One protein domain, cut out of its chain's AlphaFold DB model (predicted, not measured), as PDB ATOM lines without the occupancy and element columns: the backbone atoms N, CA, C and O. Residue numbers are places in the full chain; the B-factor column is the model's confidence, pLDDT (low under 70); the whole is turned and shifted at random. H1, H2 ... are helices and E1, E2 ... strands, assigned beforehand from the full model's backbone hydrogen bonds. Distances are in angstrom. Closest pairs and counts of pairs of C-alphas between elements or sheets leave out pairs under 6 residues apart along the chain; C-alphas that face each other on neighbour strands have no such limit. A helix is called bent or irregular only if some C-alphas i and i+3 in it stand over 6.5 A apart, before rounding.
ATOM      1  N   LEU A   4     -37.198  43.330 -29.159       98.00
ATOM      2  CA  LEU A   4     -36.602  42.919 -30.425       98.00
ATOM      3  C   LEU A   4     -35.539  43.942 -30.830       98.00
ATOM      4  O   LEU A   4     -35.856  45.039 -31.289       98.00
ATOM      5  N   ASN A   5     -34.274  43.565 -30.665       96.06
ATOM      6  CA  ASN A   5     -33.154  44.350 -31.163       96.06
ATOM      7  C   ASN A   5     -32.970  44.100 -32.674       96.06
ATOM      8  O   ASN A   5     -32.719  42.966 -33.113       96.06
ATOM      9  N   HIS A   6     -33.124  45.161 -33.463       96.44
ATOM     10  CA  HIS A   6     -32.916  45.181 -34.906       96.44
ATOM     11  C   HIS A   6     -31.908  46.272 -35.311       96.44
ATOM     12  O   HIS A   6     -32.162  47.098 -36.183       96.44
ATOM     13  N   TRP A   7     -30.749  46.286 -34.652       94.38
ATOM     14  CA  TRP A   7     -29.631  47.149 -35.035       94.38
ATOM     15  C   TRP A   7     -28.897  46.652 -36.279       94.38
ATOM     16  O   TRP A   7     -28.776  45.448 -36.532       94.38
ATOM     17  N   ILE A   8     -28.339  47.598 -37.025       94.00
ATOM     18  CA  ILE A   8     -27.515  47.344 -38.202       94.00
ATOM     19  C   ILE A   8     -26.086  47.054 -37.734       94.00
ATOM     20  O   ILE A   8     -25.330  47.952 -37.365       94.00
ATOM     21  N   ALA A   9     -25.689  45.780 -37.775       87.56
ATOM     22  CA  ALA A   9     -24.381  45.311 -37.312       87.56
ATOM     23  C   ALA A   9     -23.250  45.569 -38.335       87.56
ATOM     24  O   ALA A   9     -22.624  44.643 -38.852       87.56
ATOM     25  N   ARG A  10     -22.981  46.845 -38.639       80.62
ATOM     26  CA  ARG A  10     -21.812  47.317 -39.410       80.62
ATOM     27  C   ARG A  10     -20.984  48.283 -38.557       80.62
ATOM     28  O   ARG A  10     -21.478  48.808 -37.567       80.62
ATOM     29  N   ARG A  11     -19.727  48.557 -38.949       79.06
ATOM     30  CA  ARG A  11     -18.828  49.490 -38.223       79.06
ATOM     31  C   ARG A  11     -19.487  50.856 -37.952       79.06
ATOM     32  O   ARG A  11     -19.211  51.453 -36.919       79.06
ATOM     33  N   ALA A  12     -20.347  51.320 -38.859       84.00
ATOM     34  CA  ALA A  12     -21.273  52.426 -38.639       84.00
ATOM     35  C   ALA A  12     -22.629  52.095 -39.299       84.00
ATOM     36  O   ALA A  12     -22.623  51.705 -40.473       84.00
ATOM     37  N   PRO A  13     -23.770  52.234 -38.596       85.88
ATOM     38  CA  PRO A  13     -25.098  52.085 -39.191       85.88
ATOM     39  C   PRO A  13     -25.327  53.092 -40.327       85.88
ATOM     40  O   PRO A  13     -25.155  54.299 -40.146       85.88
ATOM     41  N   GLY A  14     -25.715  52.607 -41.509       93.06
ATOM     42  CA  GLY A  14     -25.978  53.437 -42.685       93.06
ATOM     43  C   GLY A  14     -27.465  53.734 -42.884       93.06
ATOM     44  O   GLY A  14     -28.305  52.852 -42.736       93.06
ATOM     45  N   ARG A  15     -27.802  54.959 -43.317       95.06
ATOM     46  CA  ARG A  15     -29.189  55.330 -43.686       95.06
ATOM     47  C   ARG A  15     -29.731  54.494 -44.852       95.06
ATOM     48  O   ARG A  15     -30.920  54.209 -44.883       95.06
ATOM     49  N   VAL A  16     -28.866  54.112 -45.798       94.38
ATOM     50  CA  VAL A  16     -29.232  53.263 -46.948       94.38
ATOM     51  C   VAL A  16     -29.580  51.848 -46.489       94.38
ATOM     52  O   VAL A  16     -30.585  51.301 -46.928       94.38
ATOM     53  N   ASP A  17     -28.797  51.287 -45.562       94.69
ATOM     54  CA  ASP A  17     -29.099  49.985 -44.962       94.69
ATOM     55  C   ASP A  17     -30.429  50.046 -44.196       94.69
ATOM     56  O   ASP A  17     -31.292  49.200 -44.409       94.69
ATOM     57  N   ALA A  18     -30.635  51.087 -43.378       96.81
ATOM     58  CA  ALA A  18     -31.875  51.289 -42.623       96.81
ATOM     59  C   ALA A  18     -33.103  51.409 -43.529       96.81
ATOM     60  O   ALA A  18     -34.120  50.775 -43.272       96.81
ATOM     61  N   ALA A  19     -32.994  52.155 -44.632       96.12
ATOM     62  CA  ALA A  19     -34.065  52.268 -45.616       96.12
ATOM     63  C   ALA A  19     -34.425  50.928 -46.282       96.12
ATOM     64  O   ALA A  19     -35.505  50.836 -46.851       96.12
ATOM     65  N   SER A  20     -33.560  49.912 -46.211       95.88
ATOM     66  CA  SER A  20     -33.823  48.564 -46.721       95.88
ATOM     67  C   SER A  20     -34.348  47.625 -45.630       95.88
ATOM     68  O   SER A  20     -35.397  47.009 -45.791       95.88
ATOM     69  N   VAL A  21     -33.667  47.542 -44.482       97.38
ATOM     70  CA  VAL A  21     -34.011  46.560 -43.435       97.38
ATOM     71  C   VAL A  21     -35.198  46.980 -42.565       97.38
ATOM     72  O   VAL A  21     -35.862  46.125 -41.991       97.38
ATOM     73  N   ASN A  22     -35.530  48.274 -42.514       98.44
ATOM     74  CA  ASN A  22     -36.732  48.752 -41.826       98.44
ATOM     75  C   ASN A  22     -37.991  48.707 -42.714       98.44
ATOM     76  O   ASN A  22     -39.045  49.173 -42.280       98.44
ATOM     77  N   GLN A  23     -37.902  48.210 -43.954       98.62
ATOM     78  CA  GLN A  23     -39.075  48.036 -44.816       98.62
ATOM     79  C   GLN A  23     -40.064  47.056 -44.189       98.62
ATOM     80  O   GLN A  23     -39.669  46.122 -43.484       98.62
ATOM     81  N   TYR A  24     -41.346  47.273 -44.473       98.69
ATOM     82  CA  TYR A  24     -42.449  46.561 -43.839       98.69
ATOM     83  C   TYR A  24     -42.272  45.036 -43.833       98.69
ATOM     84  O   TYR A  24     -42.253  44.440 -42.757       98.69
ATOM     85  N   ASP A  25     -42.089  44.422 -45.006       98.50
ATOM     86  CA  ASP A  25     -42.005  42.962 -45.127       98.50
ATOM     87  C   ASP A  25     -40.812  42.405 -44.339       98.50
ATOM     88  O   ASP A  25     -40.971  41.497 -43.525       98.50
ATOM     89  N   PHE A  26     -39.631  43.015 -44.490       98.44
ATOM     90  CA  PHE A  26     -38.407  42.558 -43.828       98.44
ATOM     91  C   PHE A  26     -38.524  42.624 -42.297       98.44
ATOM     92  O   PHE A  26     -38.207  41.666 -41.580       98.44
ATOM     93  N   LEU A  27     -38.977  43.766 -41.776       98.56
ATOM     94  CA  LEU A  27     -39.058  43.990 -40.338       98.56
ATOM     95  C   LEU A  27     -40.201  43.184 -39.699       98.56
ATOM     96  O   LEU A  27     -40.028  42.649 -38.598       98.56
ATOM     97  N   LEU A  28     -41.342  43.045 -40.386       98.56
ATOM     98  CA  LEU A  28     -42.459  42.225 -39.920       98.56
ATOM     99  C   LEU A  28     -42.081  40.743 -39.883       98.56
ATOM    100  O   LEU A  28     -42.280  40.100 -38.851       98.56
ATOM    101  N   GLU A  29     -41.488  40.208 -40.952       98.50
ATOM    102  CA  GLU A  29     -41.022  38.817 -40.991       98.50
ATOM    103  C   GLU A  29     -40.056  38.527 -39.843       98.50
ATOM    104  O   GLU A  29     -40.205  37.526 -39.135       98.50
ATOM    105  N   ARG A  30     -39.119  39.443 -39.575       98.06
ATOM    106  CA  ARG A  30     -38.204  39.324 -38.438       98.06
ATOM    107  C   ARG A  30     -38.935  39.284 -37.095       98.06
ATOM    108  O   ARG A  30     -38.573  38.482 -36.229       98.06
ATOM    109  N   ALA A  31     -39.936  40.138 -36.892       98.38
ATOM    110  CA  ALA A  31     -40.706  40.165 -35.651       98.38
ATOM    111  C   ALA A  31     -41.550  38.892 -35.457       98.38
ATOM    112  O   ALA A  31     -41.611  38.352 -34.346       98.38
ATOM    113  N   LEU A  32     -42.150  38.372 -36.531       98.31
ATOM    114  CA  LEU A  32     -42.917  37.127 -36.514       98.31
ATOM    115  C   LEU A  32     -42.019  35.909 -36.268       98.31
ATOM    116  O   LEU A  32     -42.342  35.074 -35.421       98.31
ATOM    117  N   ALA A  33     -40.865  35.834 -36.935       98.31
ATOM    118  CA  ALA A  33     -39.867  34.791 -36.707       98.31
ATOM    119  C   ALA A  33     -39.397  34.785 -35.246       98.31
ATOM    120  O   ALA A  33     -39.438  33.748 -34.587       98.31
ATOM    121  N   CYS A  34     -39.067  35.957 -34.695       98.06
ATOM    122  CA  CYS A  34     -38.682  36.085 -33.291       98.06
ATOM    123  C   CYS A  34     -39.800  35.626 -32.342       98.06
ATOM    124  O   CYS A  34     -39.535  34.905 -31.380       98.06
ATOM    125  N   THR A  35     -41.055  35.976 -32.640       97.44
ATOM    126  CA  THR A  35     -42.218  35.528 -31.858       97.44
ATOM    127  C   THR A  35     -42.337  34.006 -31.866       97.44
ATOM    128  O   THR A  35     -42.515  33.400 -30.809       97.44
ATOM    129  N   LYS A  36     -42.180  33.377 -33.036       98.06
ATOM    130  CA  LYS A  36     -42.223  31.918 -33.194       98.06
ATOM    131  C   LYS A  36     -41.083  31.221 -32.449       98.06
ATOM    132  O   LYS A  36     -41.316  30.219 -31.785       98.06
ATOM    133  N   GLU A  37     -39.865  31.747 -32.538       98.00
ATOM    134  CA  GLU A  37     -38.671  31.165 -31.909       98.00
ATOM    135  C   GLU A  37     -38.648  31.320 -30.387       98.00
ATOM    136  O   GLU A  37     -38.059  30.498 -29.685       98.00
ATOM    137  N   ARG A  38     -39.229  32.405 -29.869       96.44
ATOM    138  CA  ARG A  38     -39.152  32.764 -28.447       96.44
ATOM    139  C   ARG A  38     -40.437  32.487 -27.682       96.44
ATOM    140  O   ARG A  38     -40.411  32.541 -26.460       96.44
ATOM    141  N   GLY A  39     -41.547  32.225 -28.372       96.75
ATOM    142  CA  GLY A  39     -42.864  32.061 -27.753       96.75
ATOM    143  C   GLY A  39     -43.415  33.352 -27.135       96.75
ATOM    144  O   GLY A  39     -44.365  33.308 -26.356       96.75
ATOM    145  N   HIS A  40     -42.829  34.507 -27.464       95.31
ATOM    146  CA  HIS A  40     -43.184  35.807 -26.904       95.31
ATOM    147  C   HIS A  40     -43.254  36.867 -28.000       95.31
ATOM    148  O   HIS A  40     -42.306  37.043 -28.764       95.31
ATOM    149  N   LYS A  41     -44.360  37.615 -28.045       95.12
ATOM    150  CA  LYS A  41     -44.492  38.782 -28.924       95.12
ATOM    151  C   LYS A  41     -43.586  39.921 -28.421       95.12
ATOM    152  O   LYS A  41     -43.637  40.228 -27.226       95.12
ATOM    153  N   PRO A  42     -42.800  40.583 -29.293       97.12
ATOM    154  CA  PRO A  42     -42.062  41.791 -28.935       97.12
ATOM    155  C   PRO A  42     -42.982  42.871 -28.357       97.12
ATOM    156  O   PRO A  42     -44.009  43.210 -28.942       97.12
ATOM    157  N   ASN A  43     -42.599  43.426 -27.209       95.75
ATOM    158  CA  ASN A  43     -43.271  44.576 -26.598       95.75
ATOM    159  C   ASN A  43     -42.579  45.901 -26.947       95.75
ATOM    160  O   ASN A  43     -43.159  46.963 -26.759       95.75
ATOM    161  N   PHE A  44     -41.336  45.835 -27.426       97.56
ATOM    162  CA  PHE A  44     -40.556  46.987 -27.856       97.56
ATOM    163  C   PHE A  44     -39.687  46.573 -29.049       97.56
ATOM    164  O   PHE A  44     -39.039  45.526 -29.002       97.56
ATOM    165  N   ILE A  45     -39.689  47.367 -30.119       98.06
ATOM    166  CA  ILE A  45     -38.879  47.127 -31.318       98.06
ATOM    167  C   ILE A  45     -37.909  48.295 -31.449       98.06
ATOM    168  O   ILE A  45     -38.335  49.441 -31.572       98.06
ATOM    169  N   ALA A  46     -36.611  48.001 -31.397       98.00
ATOM    170  CA  ALA A  46     -35.563  49.000 -31.554       98.00
ATOM    171  C   ALA A  46     -34.891  48.843 -32.919       98.00
ATOM    172  O   ALA A  46     -34.405  47.758 -33.241       98.00
ATOM    173  N   VAL A  47     -34.829  49.937 -33.678       97.88
ATOM    174  CA  VAL A  47     -34.173  50.018 -34.990       97.88
ATOM    175  C   VAL A  47     -33.245  51.229 -35.038       97.88
ATOM    176  O   VAL A  47     -33.463  52.215 -34.328       97.88
ATOM    177  N   ASP A  48     -32.251  51.187 -35.918       97.62
ATOM    178  CA  ASP A  48     -31.507  52.383 -36.308       97.62
ATOM    179  C   ASP A  48     -32.339  53.232 -37.285       97.62
ATOM    180  O   ASP A  48     -33.017  52.700 -38.165       97.62
ATOM    181  N   PHE A  49     -32.269  54.562 -37.152       97.12
ATOM    182  CA  PHE A  49     -32.969  55.528 -38.015       97.12
ATOM    183  C   PHE A  49     -34.485  55.273 -38.137       97.12
ATOM    184  O   PHE A  49     -35.001  55.159 -39.243       97.12
ATOM    185  N   TYR A  50     -35.205  55.235 -37.009       96.56
ATOM    186  CA  TYR A  50     -36.631  54.863 -36.921       96.56
ATOM    187  C   TYR A  50     -37.590  55.547 -37.916       96.56
ATOM    188  O   TYR A  50     -38.650  55.007 -38.209       96.56
ATOM    189  N   ALA A  51     -37.240  56.738 -38.412       97.00
ATOM    190  CA  ALA A  51     -38.030  57.477 -39.396       97.00
ATOM    191  C   ALA A  51     -37.843  56.985 -40.848       97.00
ATOM    192  O   ALA A  51     -38.495  57.500 -41.750       97.00
ATOM    193  N   LEU A  52     -36.923  56.047 -41.099       97.94
ATOM    194  CA  LEU A  52     -36.692  55.430 -42.405       97.94
ATOM    195  C   LEU A  52     -37.319  54.035 -42.427       97.94
ATOM    196  O   LEU A  52     -37.000  53.214 -41.568       97.94
ATOM    197  N   GLY A  53     -38.152  53.770 -43.436       97.25
ATOM    198  CA  GLY A  53     -38.912  52.527 -43.569       97.25
ATOM    199  C   GLY A  53     -40.283  52.607 -42.899       97.25
ATOM    200  O   GLY A  53     -40.855  53.686 -42.764       97.25
ATOM    201  N   ASP A  54     -40.794  51.456 -42.465       98.38
ATOM    202  CA  ASP A  54     -42.203  51.267 -42.106       98.38
ATOM    203  C   ASP A  54     -42.400  50.820 -40.650       98.38
ATOM    204  O   ASP A  54     -43.375  50.136 -40.333       98.38
ATOM    205  N   LEU A  55     -41.482  51.192 -39.746       98.38
ATOM    206  CA  LEU A  55     -41.493  50.753 -38.341       98.38
ATOM    207  C   LEU A  55     -42.881  50.862 -37.693       98.38
ATOM    208  O   LEU A  55     -43.342  49.908 -37.068       98.38
ATOM    209  N   PHE A  56     -43.544  52.010 -37.838       98.31
ATOM    210  CA  PHE A  56     -44.851  52.239 -37.222       98.31
ATOM    211  C   PHE A  56     -45.930  51.329 -37.811       98.31
ATOM    212  O   PHE A  56     -46.628  50.669 -37.053       98.31
ATOM    213  N   ARG A  57     -45.970  51.164 -39.139       98.50
ATOM    214  CA  ARG A  57     -46.911  50.250 -39.802       98.50
ATOM    215  C   ARG A  57     -46.707  48.793 -39.369       98.50
ATOM    216  O   ARG A  57     -47.675  48.048 -39.216       98.50
ATOM    217  N   VAL A  58     -45.459  48.373 -39.141       98.50
ATOM    218  CA  VAL A  58     -45.156  47.045 -38.580       98.50
ATOM    219  C   VAL A  58     -45.683  46.926 -37.150       98.50
ATOM    220  O   VAL A  58     -46.297  45.917 -36.806       98.50
ATOM    221  N   VAL A  59     -45.472  47.946 -36.315       98.12
ATOM    222  CA  VAL A  59     -45.995  47.976 -34.941       98.12
ATOM    223  C   VAL A  59     -47.524  47.928 -34.934       98.12
ATOM    224  O   VAL A  59     -48.088  47.154 -34.159       98.12
ATOM    225  N   ASP A  60     -48.192  48.679 -35.806       98.50
ATOM    226  CA  ASP A  60     -49.650  48.673 -35.948       98.50
ATOM    227  C   ASP A  60     -50.148  47.282 -36.345       98.50
ATOM    228  O   ASP A  60     -50.977  46.695 -35.648       98.50
ATOM    229  N   THR A  61     -49.525  46.676 -37.357       98.19
ATOM    230  CA  THR A  61     -49.841  45.311 -37.806       98.19
ATOM    231  C   THR A  61     -49.689  44.290 -36.686       98.19
ATOM    232  O   THR A  61     -50.583  43.479 -36.446       98.19
ATOM    233  N   LEU A  62     -48.574  44.334 -35.949       97.44
ATOM    234  CA  LEU A  62     -48.345  43.427 -34.828       97.44
ATOM    235  C   LEU A  62     -49.404  43.606 -33.736       97.44
ATOM    236  O   LEU A  62     -49.697  42.648 -33.020       97.44
ATOM    237  N   ASN A  63     -49.966  44.806 -33.583       97.25
ATOM    238  CA  ASN A  63     -51.039  45.121 -32.639       97.25
ATOM    239  C   ASN A  63     -52.457  44.952 -33.209       97.25
ATOM    240  O   ASN A  63     -53.411  45.133 -32.457       97.25
ATOM    241  N   GLY A  64     -52.606  44.552 -34.475       97.38
ATOM    242  CA  GLY A  64     -53.912  44.399 -35.123       97.38
ATOM    243  C   GLY A  64     -54.619  45.731 -35.389       97.38
ATOM    244  O   GLY A  64     -55.847  45.771 -35.410       97.38
TER     245      GLY A  64
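Overview. This is residues 4 to 64 of the 66 residues of an uncharacterized protein of Chloroflexi bacterium ADurb.Bin222 (UniProt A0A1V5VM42). Two short parallel strands, E1 and E2, lie side by side as a small wall, with the long helix H2 over one face, closest to E1, and a second helix, H3, packed on residues 24 to 28 of H2 and near E2. The small helix H1 lies off toward one end, beyond a loop of residues 7 to 14 that reaches out to Arg 11 and folds back, and the last printed residue, Gly 64, lies far from that turn. The printed part has 61 residues, with three named helices and two named strands in the order E1, H1, H2, E2, H3; the sheet has the order E1, E2 and is parallel, and the class is mostly helix. The whole is compact, with a radius of gyration of the C-alphas of 11.3 A, and its C-alphas span 31 by 21 by 16 A, an outline that is only just elongated.

Along the chain. The printed part opens with strand E1, residues 4 to 6, whose first C-alpha, of Leu 4, is at (-36.602, 42.919, -30.425); E1 measures 6.2 A from first to last C-alpha. After eight residues comes helix H1, residues 15 to 21, 10.0 A long. Two residues later begins helix H2, residues 24 to 38, the longest helix, 20.9 A from first to last C-alpha, with C-alpha 24 at (-42.449, 46.561, -43.839). Five residues separate it from strand E2, residues 44 to 47, 10.0 A long. After seven more residues comes helix H3, residues 55 to 63, 12.5 A long, which ends with C-alpha 63 at (-51.039, 45.121, -32.639). No helix is bent or irregular.

Arrangement. E1 and E2 are parallel neighbours, with 6 degrees between their N-to-C directions. C-alphas 4 and 45 face each other at 4.9 A, and so do C-alphas 6 and 47 at 5.0 A. N 4 and O 44, 2.9 A apart, are within hydrogen-bond range, and so are N 46 and O 4, 3.1 A apart. E1, H1, H2 and E2 form a strand-helix-strand unit, two parallel neighbour strands joined through helices, and its crossover is right-handed. The closest C-alphas of E1 and H2 are those of Leu 4 and Ala 31, 7.2 A apart. H2 touches H3 with residues 24 to 28 alone, and the closest C-alphas are those of Leu 28 and Val 58, 5.7 A apart. The lines of H2 and H3 stand at a steep tilt of 46 degrees, the same way. E2 and H3 are near each other, with 7 pairs of C-alphas within 10 A. H1 touches no helix; it is close to H2 but not clearly touching, with the closest C-alphas, of Val 21 and Leu 27, 6.5 A apart. H1 and H2 stand at a steep tilt of 57 degrees, the same way. H1 and H3 are apart, as are E1 and H3, and H1 and E2 are only just apart, with their closest C-alphas 8.1 A from each other. In H1, H2 and H3 every O i to N i+4 pair is within hydrogen-bond range.

Size, cuts and confidence. The two C-alphas farthest apart are those of Arg 11 and Gly 64, at 35.6 A, while those of Leu 4 and Gly 64, the first and last printed residues, are 18.0 A apart. The printed part has no cut. The links from H1 to H2 and from H2 to E2 are tight, those from E1 to H1 and from E2 to H3 are short, and no link is long. The mean pLDDT of the printed part is 96.1, and no printed residue is under 70.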